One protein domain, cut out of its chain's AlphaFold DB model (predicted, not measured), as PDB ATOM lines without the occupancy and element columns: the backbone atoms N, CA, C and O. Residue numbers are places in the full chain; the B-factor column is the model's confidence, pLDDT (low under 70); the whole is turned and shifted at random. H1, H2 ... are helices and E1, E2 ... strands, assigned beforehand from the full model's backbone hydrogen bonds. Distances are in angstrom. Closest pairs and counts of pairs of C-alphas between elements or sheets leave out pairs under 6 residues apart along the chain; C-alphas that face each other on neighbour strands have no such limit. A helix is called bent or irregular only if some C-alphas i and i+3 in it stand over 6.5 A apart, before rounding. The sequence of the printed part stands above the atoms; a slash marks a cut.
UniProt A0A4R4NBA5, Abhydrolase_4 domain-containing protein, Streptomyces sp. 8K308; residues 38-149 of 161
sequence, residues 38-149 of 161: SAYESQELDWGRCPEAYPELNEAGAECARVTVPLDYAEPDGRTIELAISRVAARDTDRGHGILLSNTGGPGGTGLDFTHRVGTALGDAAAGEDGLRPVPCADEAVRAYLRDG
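This is residues 38 to 149 of the 161 residues of the protein "Abhydrolase_4 domain-containing protein" of Streptomyces sp. 8K308 (UniProt A0A4R4NBA5). A long antiparallel hairpin, E1 and E2, has H1 near one end and H2 and H3 near the other; residues 134 to 149, with H4, stick out. Of 112 printed residues, under half lie in the four named helices and two named strands, ordered H1 H2 E1 E2 H3 H4; the class is mixed. The whole is loose, with a radius of gyration of the C-alphas of 16.6 A, spanning 46 by 37 by 31 A.

E1, residues 63 to 70, runs 23.3 A from first to last C-alpha; E2 is residues 80 to 87. H2 is residues 55 to 59; H3, residues 114 to 127, is irregular, C-alphas 121 and 124 being 9.1 A apart. H1, residues 38 to 41, begins at C-alpha (186.045, 256.745, 360.314); H4, residues 136 to 148, ends at (187.779, 270.880, 341.642).

In the hairpin, N 65 and O 85 are within hydrogen-bond range, 3.0 A. The closest C-alphas of E2 and H3, Arg 87 and Thr 115, are 6.9 A apart. Every O i to N i+4 pair is within range in H2 and H4, 6 of 10 in H3.

The printed part has no cut; links H1 to H2 and E2 to H3 are long. Residues 95 to 96 and 124 to 134 have pLDDT under 70.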
ATOM      1  N   SER A  38     184.962 257.532 360.918       92.00
ATOM      2  CA  SER A  38     186.045 256.745 360.314       92.00
ATOM      3  C   SER A  38     185.738 255.245 360.239       92.00
ATOM      4  O   SER A  38     186.089 254.587 359.257       92.00
ATOM      5  N   ALA A  39     185.013 254.712 361.227       91.81
ATOM      6  CA  ALA A  39     184.551 253.325 361.246       91.81
ATOM      7  C   ALA A  39     183.610 252.986 360.075       91.81
ATOM      8  O   ALA A  39     183.628 251.861 359.582       91.81
ATOM      9  N   TYR A  40     182.814 253.949 359.603       95.38
ATOM     10  CA  TYR A  40     181.914 253.778 358.461       95.38
ATOM     11  C   TYR A  40     182.627 253.987 357.120       95.38
ATOM     12  O   TYR A  40     182.253 253.375 356.123       95.38
ATOM     13  N   GLU A  41     183.663 254.820 357.081       93.94
ATOM     14  CA  GLU A  41     184.398 255.154 355.852       93.94
ATOM     15  C   GLU A  41     185.444 254.098 355.467       93.94
ATOM     16  O   GLU A  41     185.783 253.960 354.292       93.94
ATOM     17  N   SER A  42     185.947 253.339 356.443       94.62
ATOM     18  CA  SER A  42     187.016 252.343 356.264       94.62
ATOM     19  C   SER A  42     186.522 250.891 356.228       94.62
ATOM     20  O   SER A  42     187.318 249.965 356.375       94.62
ATOM     21  N   GLN A  43     185.218 250.680 356.022       96.50
ATOM     22  CA  GLN A  43     184.627 249.342 355.955       96.50
ATOM     23  C   GLN A  43     185.197 248.529 354.788       96.50
ATOM     24  O   GLN A  43     185.116 248.933 353.625       96.50
ATOM     25  N   GLU A  44     185.686 247.330 355.092       96.50
ATOM     26  CA  GLU A  44     185.892 246.291 354.089       96.50
ATOM     27  C   GLU A  44     184.546 245.623 353.804       96.50
ATOM     28  O   GLU A  44     183.884 245.114 354.708       96.50
ATOM     29  N   LEU A  45     184.107 245.673 352.547       96.88
ATOM     30  CA  LEU A  45     182.808 245.140 352.151       96.88
ATOM     31  C   LEU A  45     182.939 243.692 351.674       96.88
ATOM     32  O   LEU A  45     183.727 243.399 350.772       96.88
ATOM     33  N   ASP A  46     182.093 242.820 352.217       96.94
ATOM     34  CA  ASP A  46     181.958 241.434 351.775       96.94
ATOM     35  C   ASP A  46     181.136 241.366 350.483       96.94
ATOM     36  O   ASP A  46     179.905 241.274 350.491       96.94
ATOM     37  N   TRP A  47     181.833 241.439 349.350       97.88
ATOM     38  CA  TRP A  47     181.232 241.282 348.030       97.88
ATOM     39  C   TRP A  47     180.955 239.815 347.724       97.88
ATOM     40  O   TRP A  47     181.802 238.941 347.915       97.88
ATOM     41  N   GLY A  48     179.766 239.541 347.199       97.56
ATOM     42  CA  GLY A  48     179.401 238.200 346.785       97.56
ATOM     43  C   GLY A  48     178.193 238.170 345.867       97.56
ATOM     44  O   GLY A  48     177.782 239.179 345.292       97.56
ATOM     45  N   ARG A  49     177.617 236.974 345.734       97.44
ATOM     46  CA  ARG A  49     176.434 236.738 344.907       97.44
ATOM     47  C   ARG A  49     175.267 237.613 345.373       97.44
ATOM     48  O   ARG A  49     175.008 237.728 346.573       97.44
ATOM     49  N   CYS A  50     174.546 238.199 344.424       97.50
ATOM     50  CA  CYS A  50     173.353 238.977 344.725       97.50
ATOM     51  C   CYS A  50     172.204 238.076 345.206       97.50
ATOM     52  O   CYS A  50     172.158 236.894 344.848       97.50
ATOM     53  N   PRO A  51     171.262 238.603 346.017       96.06
ATOM     54  CA  PRO A  51     170.121 237.823 346.489       96.06
ATOM     55  C   PRO A  51     169.355 237.181 345.327       96.06
ATOM     56  O   PRO A  51     169.139 237.822 344.305       96.06
ATOM     57  N   GLU A  52     168.871 235.950 345.507       95.81
ATOM     58  CA  GLU A  52     168.157 235.191 344.458       95.81
ATOM     59  C   GLU A  52     166.857 235.867 343.973       95.81
ATOM     60  O   GLU A  52     166.313 235.501 342.938       95.81
ATOM     61  N   ALA A  53     166.368 236.884 344.691       93.94
ATOM     62  CA  ALA A  53     165.276 237.749 344.244       93.94
ATOM     63  C   ALA A  53     165.648 238.658 343.050       93.94
ATOM     64  O   ALA A  53     164.748 239.248 342.459       93.94
ATOM     65  N   TYR A  54     166.939 238.754 342.710       93.81
ATOM     66  CA  TYR A  54     167.493 239.534 341.597       93.81
ATOM     67  C   TYR A  54     168.324 238.632 340.663       93.81
ATOM     68  O   TYR A  54     169.555 238.755 340.601       93.81
ATOM     69  N   PRO A  55     167.699 237.658 339.977       94.19
ATOM     70  CA  PRO A  55     168.411 236.725 339.103       94.19
ATOM     71  C   PRO A  55     169.178 237.435 337.980       94.19
ATOM     72  O   PRO A  55     170.301 237.038 337.669       94.19
ATOM     73  N   GLU A  56     168.643 238.533 337.445       92.00
ATOM     74  CA  GLU A  56     169.263 239.334 336.388       92.00
ATOM     75  C   GLU A  56     170.620 239.923 336.799       92.00
ATOM     76  O   GLU A  56     171.531 240.016 335.978       92.00
ATOM     77  N   LEU A  57     170.795 240.265 338.080       94.62
ATOM     78  CA  LEU A  57     172.078 240.738 338.598       94.62
ATOM     79  C   LEU A  57     173.117 239.618 338.593       94.62
ATOM     80  O   LEU A  57     174.252 239.821 338.160       94.62
ATOM     81  N   ASN A  58     172.721 238.422 339.023       95.94
ATOM     82  CA  ASN A  58     173.605 237.262 339.034       95.94
ATOM     83  C   ASN A  58     173.970 236.807 337.613       95.94
ATOM     84  O   ASN A  58     175.118 236.445 337.362       95.94
ATOM     85  N   GLU A  59     173.024 236.860 336.673       93.69
ATOM     86  CA  GLU A  59     173.264 236.580 335.251       93.69
ATOM     87  C   GLU A  59     174.215 237.599 334.613       93.69
ATOM     88  O   GLU A  59     175.054 237.236 333.788       93.69
ATOM     89  N   ALA A  60     174.138 238.862 335.036       90.38
ATOM     90  CA  ALA A  60     175.036 239.924 334.595       90.38
ATOM     91  C   ALA A  60     176.437 239.871 335.233       90.38
ATOM     92  O   ALA A  60     177.268 240.729 334.932       90.38
ATOM     93  N   GLY A  61     176.703 238.905 336.122       92.62
ATOM     94  CA  GLY A  61     177.955 238.827 336.873       92.62
ATOM     95  C   GLY A  61     178.137 239.977 337.867       92.62
ATOM     96  O   GLY A  61     179.270 240.341 338.175       92.62
ATOM     97  N   ALA A  62     177.039 240.579 338.332       95.19
ATOM     98  CA  ALA A  62     177.086 241.597 339.366       95.19
ATOM     99  C   ALA A  62     177.464 240.986 340.721       95.19
ATOM    100  O   ALA A  62     177.174 239.823 341.013       95.19
ATOM    101  N   GLU A  63     178.053 241.816 341.571       97.19
ATOM    102  CA  GLU A  63     178.310 241.492 342.968       97.19
ATOM    103  C   GLU A  63     177.491 242.418 343.858       97.19
ATOM    104  O   GLU A  63     177.315 243.598 343.549       97.19
ATOM    105  N   CYS A  64     177.014 241.898 344.983       97.75
ATOM    106  CA  CYS A  64     176.281 242.656 345.983       97.75
ATOM    107  C   CYS A  64     177.010 242.630 347.326       97.75
ATOM    108  O   CYS A  64     177.685 241.656 347.658       97.75
ATOM    109  N   ALA A  65     176.834 243.697 348.098       97.94
ATOM    110  CA  ALA A  65     177.353 243.845 349.453       97.94
ATOM    111  C   ALA A  65     176.377 244.670 350.309       97.94
ATOM    112  O   ALA A  65     175.385 245.212 349.808       97.94
ATOM    113  N   ARG A  66     176.662 244.777 351.610       97.75
ATOM    114  CA  ARG A  66     175.970 245.692 352.527       97.75
ATOM    115  C   ARG A  66     176.955 246.693 353.107       97.75
ATOM    116  O   ARG A  66     178.052 246.313 353.492       97.75
ATOM    117  N   VAL A  67     176.540 247.952 353.181       97.69
ATOM    118  CA  VAL A  67     177.287 249.032 353.832       97.69
ATOM    119  C   VAL A  67     176.567 249.400 355.115       97.69
ATOM    120  O   VAL A  67     175.382 249.733 355.076       97.69
ATOM    121  N   THR A  68     177.266 249.367 356.244       98.06
ATOM    122  CA  THR A  68     176.703 249.835 357.513       98.06
ATOM    123  C   THR A  68     176.843 251.348 357.594       98.06
ATOM    124  O   THR A  68     177.907 251.889 357.316       98.06
ATOM    125  N   VAL A  69     175.787 252.056 357.980       97.69
ATOM    126  CA  VAL A  69     175.827 253.509 358.206       97.69
ATOM    127  C   VAL A  69     175.106 253.855 359.506       97.69
ATOM    128  O   VAL A  69     174.217 253.099 359.922       97.69
ATOM    129  N   PRO A  70     175.448 254.974 360.168       97.19
ATOM    130  CA  PRO A  70     174.685 255.421 361.319       97.19
ATOM    131  C   PRO A  70     173.288 255.844 360.863       97.19
ATOM    132  O   PRO A  70     173.103 256.458 359.811       97.19
ATOM    133  N   LEU A  71     172.284 255.505 361.666       97.06
ATOM    134  CA  LEU A  71     170.914 255.954 361.448       97.06
ATOM    135  C   LEU A  71     170.797 257.471 361.648       97.06
ATOM    136  O   LEU A  71     170.032 258.125 360.944       97.06
ATOM    137  N   ASP A  72     171.557 258.005 362.605       95.31
ATOM    138  CA  ASP A  72     171.690 259.432 362.867       95.31
ATOM    139  C   ASP A  72     173.173 259.817 362.824       95.31
ATOM    140  O   ASP A  72     173.959 259.416 363.677       95.31
ATOM    141  N   TYR A  73     173.568 260.599 361.821       93.75
ATOM    142  CA  TYR A  73     174.953 261.048 361.654       93.75
ATOM    143  C   TYR A  73     175.398 262.064 362.724       93.75
ATOM    144  O   TYR A  73     176.601 262.280 362.883       93.75
ATOM    145  N   ALA A  74     174.474 262.687 363.466       93.50
ATOM    146  CA  ALA A  74     174.814 263.514 364.626       93.50
ATOM    147  C   ALA A  74     175.169 262.662 365.860       93.50
ATOM    148  O   ALA A  74     175.904 263.129 366.732       93.50
ATOM    149  N   GLU A  75     174.701 261.411 365.897       93.12
ATOM    150  CA  GLU A  75     174.974 260.411 366.932       93.12
ATOM    151  C   GLU A  75     175.602 259.148 366.302       93.12
ATOM    152  O   GLU A  75     174.978 258.082 366.283       93.12
ATOM    153  N   PRO A  76     176.840 259.232 365.765       93.25
ATOM    154  CA  PRO A  76     177.437 258.150 364.981       93.25
ATOM    155  C   PRO A  76     177.726 256.880 365.788       93.25
ATOM    156  O   PRO A  76     177.800 255.812 365.196       93.25
ATOM    157  N   ASP A  77     177.818 256.959 367.116       93.56
ATOM    158  CA  ASP A  77     177.945 255.791 368.005       93.56
ATOM    159  C   ASP A  77     176.586 255.139 368.345       93.56
ATOM    160  O   ASP A  77     176.507 254.212 369.154       93.56
ATOM    161  N   GLY A  78     175.494 255.662 367.780       94.25
ATOM    162  CA  GLY A  78     174.129 255.225 368.028       94.25
ATOM    163  C   GLY A  78     173.716 253.992 367.219       94.25
ATOM    164  O   GLY A  78     174.474 253.057 366.969       94.25
ATOM    165  N   ARG A  79     172.440 253.959 366.822       97.38
ATOM    166  CA  ARG A  79     171.910 252.869 365.992       97.38
ATOM    167  C   ARG A  79     172.474 252.931 364.578       97.38
ATOM    168  O   ARG A  79     172.587 254.010 364.010       97.38
ATOM    169  N   THR A  80     172.660 251.767 363.967       98.25
ATOM    170  CA  THR A  80     173.054 251.636 362.562       98.25
ATOM    171  C   THR A  80     171.937 251.049 361.700       98.25
ATOM    172  O   THR A  80     170.949 250.494 362.200       98.25
ATOM    173  N   ILE A  81     172.091 251.202 360.387       98.06
ATOM    174  CA  ILE A  81     171.314 250.526 359.346       98.06
ATOM    175  C   ILE A  81     172.263 249.958 358.289       98.06
ATOM    176  O   ILE A  81     173.387 250.432 358.141       98.06
ATOM    177  N   GLU A  82     171.791 248.970 357.532       97.31
ATOM    178  CA  GLU A  82     172.520 248.413 356.394       97.31
ATOM    179  C   GLU A  82     171.899 248.874 355.073       97.31
ATOM    180  O   GLU A  82     170.693 248.735 354.850       97.31
ATOM    181  N   LEU A  83     172.738 249.383 354.176       95.69
ATOM    182  CA  LEU A  83     172.376 249.728 352.808       95.69
ATOM    183  C   LEU A  83     172.855 248.616 351.876       95.69
ATOM    184  O   LEU A  83     174.049 248.335 351.805       95.69
ATOM    185  N   ALA A  84     171.932 247.983 351.154       95.75
ATOM    186  CA  ALA A  84     172.293 247.026 350.114       95.75
ATOM    187  C   ALA A  84     172.801 247.770 348.873       95.75
ATOM    188  O   ALA A  84     172.127 248.673 348.372       95.75
ATOM    189  N   ILE A  85     173.963 247.365 348.372       96.44
ATOM    190  CA  ILE A  85     174.564 247.908 347.154       96.44
ATOM    191  C   ILE A  85     174.906 246.785 346.180       96.44
ATOM    192  O   ILE A  85     175.129 245.643 346.585       96.44
ATOM    193  N   SER A  86     174.960 247.122 344.896       96.19
ATOM    194  CA  SER A  86     175.439 246.242 343.836       96.19
ATOM    195  C   SER A  86     176.528 246.940 343.030       96.19
ATOM    196  O   SER A  86     176.616 248.171 343.001       96.19
ATOM    197  N   ARG A  87     177.374 246.151 342.373       94.38
ATOM    198  CA  ARG A  87     178.340 246.635 341.391       94.38
ATOM    199  C   ARG A  87     178.404 245.694 340.202       94.38
ATOM    200  O   ARG A  87     178.263 244.482 340.342       94.38
ATOM    201  N   VAL A  88     178.675 246.271 339.042       90.75
ATOM    202  CA  VAL A  88     179.023 245.540 337.826       90.75
ATOM    203  C   VAL A  88     180.417 246.003 337.432       90.75
ATOM    204  O   VAL A  88     180.669 247.207 337.376       90.75
ATOM    205  N   ALA A  89     181.330 245.062 337.203       87.19
ATOM    206  CA  ALA A  89     182.679 245.401 336.773       87.19
ATOM    207  C   ALA A  89     182.651 246.091 335.401       87.19
ATOM    208  O   ALA A  89     181.876 245.722 334.514       87.19
ATOM    209  N   ALA A  90     183.517 247.089 335.218       80.62
ATOM    210  CA  ALA A  90     183.747 247.669 333.902       80.62
ATOM    211  C   ALA A  90     184.285 246.591 332.947       80.62
ATOM    212  O   ALA A  90     185.067 245.729 333.350       80.62
ATOM    213  N   ARG A  91     183.880 246.647 331.672       78.38
ATOM    214  CA  ARG A  91     184.363 245.702 330.650       78.38
ATOM    215  C   ARG A  91     185.839 245.914 330.308       78.38
ATOM    216  O   ARG A  91     186.532 244.950 330.012       78.38
ATOM    217  N   ASP A  92     186.284 247.168 330.340       77.06
ATOM    218  CA  ASP A  92     187.667 247.584 330.119       77.06
ATOM    219  C   ASP A  92     188.124 248.375 331.350       77.06
ATOM    220  O   ASP A  92     187.744 249.531 331.550       77.06
ATOM    221  N   THR A  93     188.877 247.721 332.232       72.75
ATOM    222  CA  THR A  93     189.384 248.344 333.460       72.75
ATOM    223  C   THR A  93     190.556 249.285 333.199       72.75
ATOM    224  O   THR A  93     190.795 250.170 334.016       72.75
ATOM    225  N   ASP A  94     191.254 249.136 332.070       73.56
ATOM    226  CA  ASP A  94     192.434 249.937 331.727       73.56
ATOM    227  C   ASP A  94     192.037 251.332 331.224       73.56
ATOM    228  O   ASP A  94     192.771 252.303 331.416       73.56
ATOM    229  N   ARG A  95     190.845 251.448 330.626       68.94
ATOM    230  CA  ARG A  95     190.219 252.727 330.241       68.94
ATOM    231  C   ARG A  95     189.199 253.256 331.254       68.94
ATOM    232  O   ARG A  95     188.562 254.277 331.014       68.94
ATOM    233  N   GLY A  96     189.043 252.594 332.400       68.69
ATOM    234  CA  GLY A  96     188.095 253.001 333.434       68.69
ATOM    235  C   GLY A  96     188.464 254.336 334.091       68.69
ATOM    236  O   GLY A  96     189.581 254.529 334.562       68.69
ATOM    237  N   HIS A  97     187.496 255.248 334.202       74.56
ATOM    238  CA  HIS A  97     187.662 256.545 334.883       74.56
ATOM    239  C   HIS A  97     187.325 256.509 336.387       74.56
ATOM    240  O   HIS A  97     187.243 257.555 337.028       74.56
ATOM    241  N   GLY A  98     187.122 255.318 336.955       82.06
ATOM    242  CA  GLY A  98     186.713 255.116 338.344       82.06
ATOM    243  C   GLY A  98     185.296 254.554 338.468       82.06
ATOM    244  O   GLY A  98     184.845 253.789 337.617       82.06
ATOM    245  N   ILE A  99     184.609 254.902 339.559       86.19
ATOM    246  CA  ILE A  99     183.286 254.366 339.905       86.19
ATOM    247  C   ILE A  99     182.195 255.315 339.411       86.19
ATOM    248  O   ILE A  99     182.171 256.488 339.779       86.19
ATOM    249  N   LEU A 100     181.245 254.784 338.641       85.56
ATOM    250  CA  LEU A 100     179.970 255.450 338.394       85.56
ATOM    251  C   LEU A 100     178.965 255.008 339.459       85.56
ATOM    252  O   LEU A 100     178.514 253.864 339.458       85.56
ATOM    253  N   LEU A 101     178.597 255.926 340.351       89.69
ATOM    254  CA  LEU A 101     177.530 255.698 341.318       89.69
ATOM    255  C   LEU A 101     176.192 256.148 340.727       89.69
ATOM    256  O   LEU A 101     176.032 257.302 340.330       89.69
ATOM    257  N   SER A 102     175.220 255.243 340.687       88.19
ATOM    258  CA  SER A 102     173.878 255.518 340.176       88.19
ATOM    259  C   SER A 102     172.847 255.558 341.298       88.19
ATOM    260  O   SER A 102     172.898 254.742 342.215       88.19
ATOM    261  N   ASN A 103     171.856 256.437 341.175       88.94
ATOM    262  CA  ASN A 103     170.676 256.469 342.032       88.94
ATOM    263  C   ASN A 103     169.416 256.497 341.152       88.94
ATOM    264  O   ASN A 103     169.308 257.349 340.271       88.94
ATOM    265  N   THR A 104     168.471 255.585 341.398       85.81
ATOM    266  CA  THR A 104     167.231 255.412 340.613       85.81
ATOM    267  C   THR A 104     166.297 256.630 340.677       85.81
ATOM    268  O   THR A 104     165.428 256.787 339.821       85.81
ATOM    269  N   GLY A 105     166.475 257.518 341.663       83.44
ATOM    270  CA  GLY A 105     165.642 258.707 341.860       83.44
ATOM    271  C   GLY A 105     164.452 258.456 342.794       83.44
ATOM    272  O   GLY A 105     164.583 257.679 343.731       83.44
ATOM    273  N   GLY A 106     163.339 259.178 342.562       84.50
ATOM    274  CA  GLY A 106     162.125 259.307 343.399       84.50
ATOM    275  C   GLY A 106     161.955 258.291 344.541       84.50
ATOM    276  O   GLY A 106     161.835 257.110 344.285       84.50
ATOM    277  N   PRO A 107     161.868 258.697 345.807       86.25
ATOM    278  CA  PRO A 107     162.105 257.805 346.944       86.25
ATOM    279  C   PRO A 107     161.225 256.538 346.978       86.25
ATOM    280  O   PRO A 107     160.039 256.571 346.656       86.25
ATOM    281  N   GLY A 108     161.808 255.431 347.455       84.38
ATOM    282  CA  GLY A 108     161.109 254.168 347.734       84.38
ATOM    283  C   GLY A 108     161.276 253.070 346.679       84.38
ATOM    284  O   GLY A 108     160.938 251.920 346.949       84.38
ATOM    285  N   GLY A 109     161.820 253.390 345.502       82.81
ATOM    286  CA  GLY A 109     162.237 252.389 344.519       82.81
ATOM    287  C   GLY A 109     163.527 251.668 344.929       82.81
ATOM    288  O   GLY A 109     164.394 252.253 345.577       82.81
ATOM    289  N   THR A 110     163.675 250.403 344.527       85.31
ATOM    290  CA  THR A 110     164.941 249.669 344.689       85.31
ATOM    291  C   THR A 110     166.037 250.277 343.806       85.31
ATOM    292  O   THR A 110     165.815 250.602 342.640       85.31
ATOM    293  N   GLY A 111     167.228 250.444 344.383       88.50
ATOM    294  CA  GLY A 111     168.437 250.865 343.669       88.50
ATOM    295  C   GLY A 111     169.276 249.712 343.125       88.50
ATOM    296  O   GLY A 111     170.139 249.934 342.281       88.50
ATOM    297  N   LEU A 112     169.035 248.488 343.601       92.44
ATOM    298  CA  LEU A 112     169.992 247.390 343.479       92.44
ATOM    299  C   LEU A 112     170.180 246.905 342.032       92.44
ATOM    300  O   LEU A 112     171.293 246.577 341.637       92.44
ATOM    301  N   ASP A 113     169.129 246.898 341.217       90.88
ATOM    302  CA  ASP A 113     169.178 246.518 339.798       90.88
ATOM    303  C   ASP A 113     169.527 247.695 338.869       90.88
ATOM    304  O   ASP A 113     169.879 247.510 337.699       90.88
ATOM    305  N   PHE A 114     169.454 248.929 339.374       90.56
ATOM    306  CA  PHE A 114     169.540 250.116 338.531       90.56
ATOM    307  C   PHE A 114     170.923 250.303 337.910       90.56
ATOM    308  O   PHE A 114     171.016 250.678 336.744       90.56
ATOM    309  N   THR A 115     171.998 249.965 338.624       88.50
ATOM    310  CA  THR A 115     173.364 250.015 338.079       88.50
ATOM    311  C   THR A 115     173.525 249.102 336.861       88.50
ATOM    312  O   THR A 115     174.099 249.518 335.854       88.50
ATOM    313  N   HIS A 116     172.950 247.896 336.894       89.19
ATOM    314  CA  HIS A 116     172.941 246.992 335.741       89.19
ATOM    315  C   HIS A 116     172.153 247.588 334.561       89.19
ATOM    316  O   HIS A 116     172.612 247.568 333.414       89.19
ATOM    317  N   ARG A 117     170.996 248.200 334.831       87.75
ATOM    318  CA  ARG A 117     170.177 248.864 333.804       87.75
ATOM    319  C   ARG A 117     170.861 250.082 333.183       87.75
ATOM    320  O   ARG A 117     170.776 250.282 331.976       87.75
ATOM    321  N   VAL A 118     171.557 250.887 333.981       86.06
ATOM    322  CA  VAL A 118     172.348 252.019 333.477       86.06
ATOM    323  C   VAL A 118     173.505 251.509 332.621       86.06
ATOM    324  O   VAL A 118     173.701 252.007 331.517       86.06
ATOM    325  N   GLY A 119     174.220 250.471 333.065       83.44
ATOM    326  CA  GLY A 119     175.305 249.867 332.289       83.44
ATOM    327  C   GLY A 119     174.844 249.307 330.937       83.44
ATOM    328  O   GLY A 119     175.533 249.469 329.931       83.44
ATOM    329  N   THR A 120     173.658 248.697 330.882       84.00
ATOM    330  CA  THR A 120     173.073 248.220 329.615       84.00
ATOM    331  C   THR A 120     172.595 249.366 328.724       84.00
ATOM    332  O   THR A 120     172.828 249.314 327.519       84.00
ATOM    333  N   ALA A 121     171.994 250.415 329.292       80.75
ATOM    334  CA  ALA A 121     171.538 251.587 328.542       80.75
ATOM    335  C   ALA A 121     172.691 252.417 327.958       80.75
ATOM    336  O   ALA A 121     172.573 252.935 326.851       80.75
ATOM    337  N   LEU A 122     173.799 252.538 328.692       76.50
ATOM    338  CA  LEU A 122     174.994 253.238 328.227       76.50
ATOM    339  C   LEU A 122     175.731 252.455 327.130       76.50
ATOM    340  O   LEU A 122     176.387 253.069 326.297       76.50
ATOM    341  N   GLY A 123     175.626 251.122 327.092       74.19
ATOM    342  CA  GLY A 123     176.261 250.313 326.049       74.19
ATOM    343  C   GLY A 123     177.774 250.559 325.976       74.19
ATOM    344  O   GLY A 123     178.467 250.449 326.989       74.19
ATOM    345  N   ASP A 124     178.276 250.914 324.794       66.38
ATOM    346  CA  ASP A 124     179.689 251.258 324.577       66.38
ATOM    347  C   ASP A 124     180.072 252.618 325.192       66.38
ATOM    348  O   ASP A 124     181.240 252.842 325.506       66.38
ATOM    349  N   ALA A 125     179.101 253.492 325.497       61.41
ATOM    350  CA  ALA A 125     179.360 254.739 326.225       61.41
ATOM    351  C   ALA A 125     179.937 254.468 327.621       61.41
ATOM    352  O   ALA A 125     180.798 255.202 328.098       61.41
ATOM    353  N   ALA A 126     179.482 253.392 328.279       58.00
ATOM    354  CA  ALA A 126     180.030 252.965 329.566       58.00
ATOM    355  C   ALA A 126     181.457 252.403 329.444       58.00
ATOM    356  O   ALA A 126     182.146 252.295 330.453       58.00
ATOM    357  N   ALA A 127     181.902 252.058 328.230       54.88
ATOM    358  CA  ALA A 127     183.279 251.665 327.939       54.88
ATOM    359  C   ALA A 127     184.196 252.871 327.637       54.88
ATOM    360  O   ALA A 127     185.357 252.671 327.292       54.88
ATOM    361  N   GLY A 128     183.697 254.105 327.794       50.16
ATOM    362  CA  GLY A 128     184.499 255.325 327.676       50.16
ATOM    363  C   GLY A 128     184.621 255.884 326.259       50.16
ATOM    364  O   GLY A 128     185.378 256.828 326.060       50.16
ATOM    365  N   GLU A 129     183.877 255.353 325.284       45.44
ATOM    366  CA  GLU A 129     183.956 255.805 323.891       45.44
ATOM    367  C   GLU A 129     182.571 256.327 323.451       45.44
ATOM    368  O   GLU A 129     181.631 255.564 323.239       45.44
ATOM    369  N   ASP A 130     182.429 257.656 323.394       54.66
ATOM    370  CA  ASP A 130     181.508 258.439 322.544       54.66
ATOM    371  C   ASP A 130     180.005 258.073 322.457       54.66
ATOM    372  O   ASP A 130     179.313 258.501 321.532       54.66
ATOM    373  N   GLY A 131     179.439 257.314 323.398       45.06
ATOM    374  CA  GLY A 131     178.051 256.836 323.268       45.06
ATOM    375  C   GLY A 131     176.946 257.763 323.812       45.06
ATOM    376  O   GLY A 131     175.764 257.439 323.697       45.06
ATOM    377  N   LEU A 132     177.283 258.930 324.365       56.78
ATOM    378  CA  LEU A 132     176.316 260.003 324.630       56.78
ATOM    379  C   LEU A 132     176.502 261.072 323.558       56.78
ATOM    380  O   LEU A 132     177.626 261.485 323.299       56.78
ATOM    381  N   ARG A 133     175.406 261.531 322.935       61.00
ATOM    382  CA  ARG A 133     175.439 262.680 322.015       61.00
ATOM    383  C   ARG A 133     176.147 263.821 322.763       61.00
ATOM    384  O   ARG A 133     175.569 264.282 323.746       61.00
ATOM    385  N   PRO A 134     177.362 264.236 322.363       63.34
ATOM    386  CA  PRO A 134     178.145 265.161 323.163       63.34
ATOM    387  C   PRO A 134     177.356 266.453 323.328       63.34
ATOM    388  O   PRO A 134     176.777 266.974 322.366       63.34
ATOM    389  N   VAL A 135     177.313 266.952 324.558       76.12
ATOM    390  CA  VAL A 135     176.705 268.237 324.892       76.12
ATOM    391  C   VAL A 135     177.848 269.071 325.451       76.12
ATOM    392  O   VAL A 135     178.014 269.124 326.667       76.12
ATOM    393  N   PRO A 136     178.674 269.706 324.592       78.12
ATOM    394  CA  PRO A 136     179.967 270.248 325.013       78.12
ATOM    395  C   PRO A 136     179.877 271.211 326.200       78.12
ATOM    396  O   PRO A 136     180.734 271.176 327.076       78.12
ATOM    397  N   CYS A 137     178.802 272.007 326.268       79.50
ATOM    398  CA  CYS A 137     178.509 272.894 327.399       79.50
ATOM    399  C   CYS A 137     178.304 272.143 328.725       79.50
ATOM    400  O   CYS A 137     178.809 272.577 329.757       79.50
ATOM    401  N   ALA A 138     177.592 271.013 328.710       80.06
ATOM    402  CA  ALA A 138     177.390 270.189 329.895       80.06
ATOM    403  C   ALA A 138     178.667 269.414 330.239       80.06
ATOM    404  O   ALA A 138     179.060 269.367 331.401       80.06
ATOM    405  N   ASP A 139     179.354 268.868 329.235       77.50
ATOM    406  CA  ASP A 139     180.566 268.073 329.435       77.50
ATOM    407  C   ASP A 139     181.713 268.908 330.027       77.50
ATOM    408  O   ASP A 139     182.493 268.410 330.837       77.50
ATOM    409  N   GLU A 140     181.850 270.179 329.634       79.88
ATOM    410  CA  GLU A 140     182.825 271.104 330.224       79.88
ATOM    411  C   GLU A 140     182.513 271.394 331.695       79.88
ATOM    412  O   GLU A 140     183.387 271.227 332.546       79.88
ATOM    413  N   ALA A 141     181.264 271.749 332.009       81.19
ATOM    414  CA  ALA A 141     180.855 272.053 333.378       81.19
ATOM    415  C   ALA A 141     180.960 270.835 334.308       81.19
ATOM    416  O   ALA A 141     181.460 270.957 335.426       81.19
ATOM    417  N   VAL A 142     180.552 269.651 333.840       81.81
ATOM    418  CA  VAL A 142     180.685 268.399 334.599       81.81
ATOM    419  C   VAL A 142     182.157 268.062 334.819       81.81
ATOM    420  O   VAL A 142     182.542 267.751 335.944       81.81
ATOM    421  N   ARG A 143     183.013 268.163 333.793       79.38
ATOM    422  CA  ARG A 143     184.454 267.893 333.949       79.38
ATOM    423  C   ARG A 143     185.150 268.888 334.874       79.38
ATOM    424  O   ARG A 143     186.040 268.471 335.611       79.38
ATOM    425  N   ALA A 144     184.765 270.163 334.848       81.50
ATOM    426  CA  ALA A 144     185.279 271.165 335.780       81.50
ATOM    427  C   ALA A 144     184.904 270.801 337.224       81.50
ATOM    428  O   ALA A 144     185.798 270.598 338.043       81.50
ATOM    429  N   TYR A 145     183.614 270.562 337.485       81.19
ATOM    430  CA  TYR A 145     183.125 270.160 338.805       81.19
ATOM    431  C   TYR A 145     183.803 268.887 339.325       81.19
ATOM    432  O   TYR A 145     184.234 268.834 340.473       81.19
ATOM    433  N   LEU A 146     183.945 267.859 338.485       80.69
ATOM    434  CA  LEU A 146     184.607 266.613 338.884       80.69
ATOM    435  C   LEU A 146     186.105 266.795 339.179       80.69
ATOM    436  O   LEU A 146     186.693 265.956 339.857       80.69
ATOM    437  N   ARG A 147     186.734 267.869 338.686       78.00
ATOM    438  CA  ARG A 147     188.147 268.170 338.933       78.00
ATOM    439  C   ARG A 147     188.367 268.935 340.237       78.00
ATOM    440  O   ARG A 147     189.349 268.652 340.921       78.00
ATOM    441  N   ASP A 148     187.533 269.926 340.546       84.50
ATOM    442  CA  ASP A 148     187.779 270.880 341.642       84.50
ATOM    443  C   ASP A 148     186.665 270.952 342.702       84.50
ATOM    444  O   ASP A 148     186.843 271.596 343.738       84.50
ATOM    445  N   GLY A 149     185.543 270.263 342.484       82.75
ATOM    446  CA  GLY A 149     184.380 270.251 343.370       82.75
ATOM    447  C   GLY A 149     183.566 271.548 343.366       82.75
ATOM    448  O   GLY A 149     182.649 271.685 344.179       82.75
TER     449      GLY A 149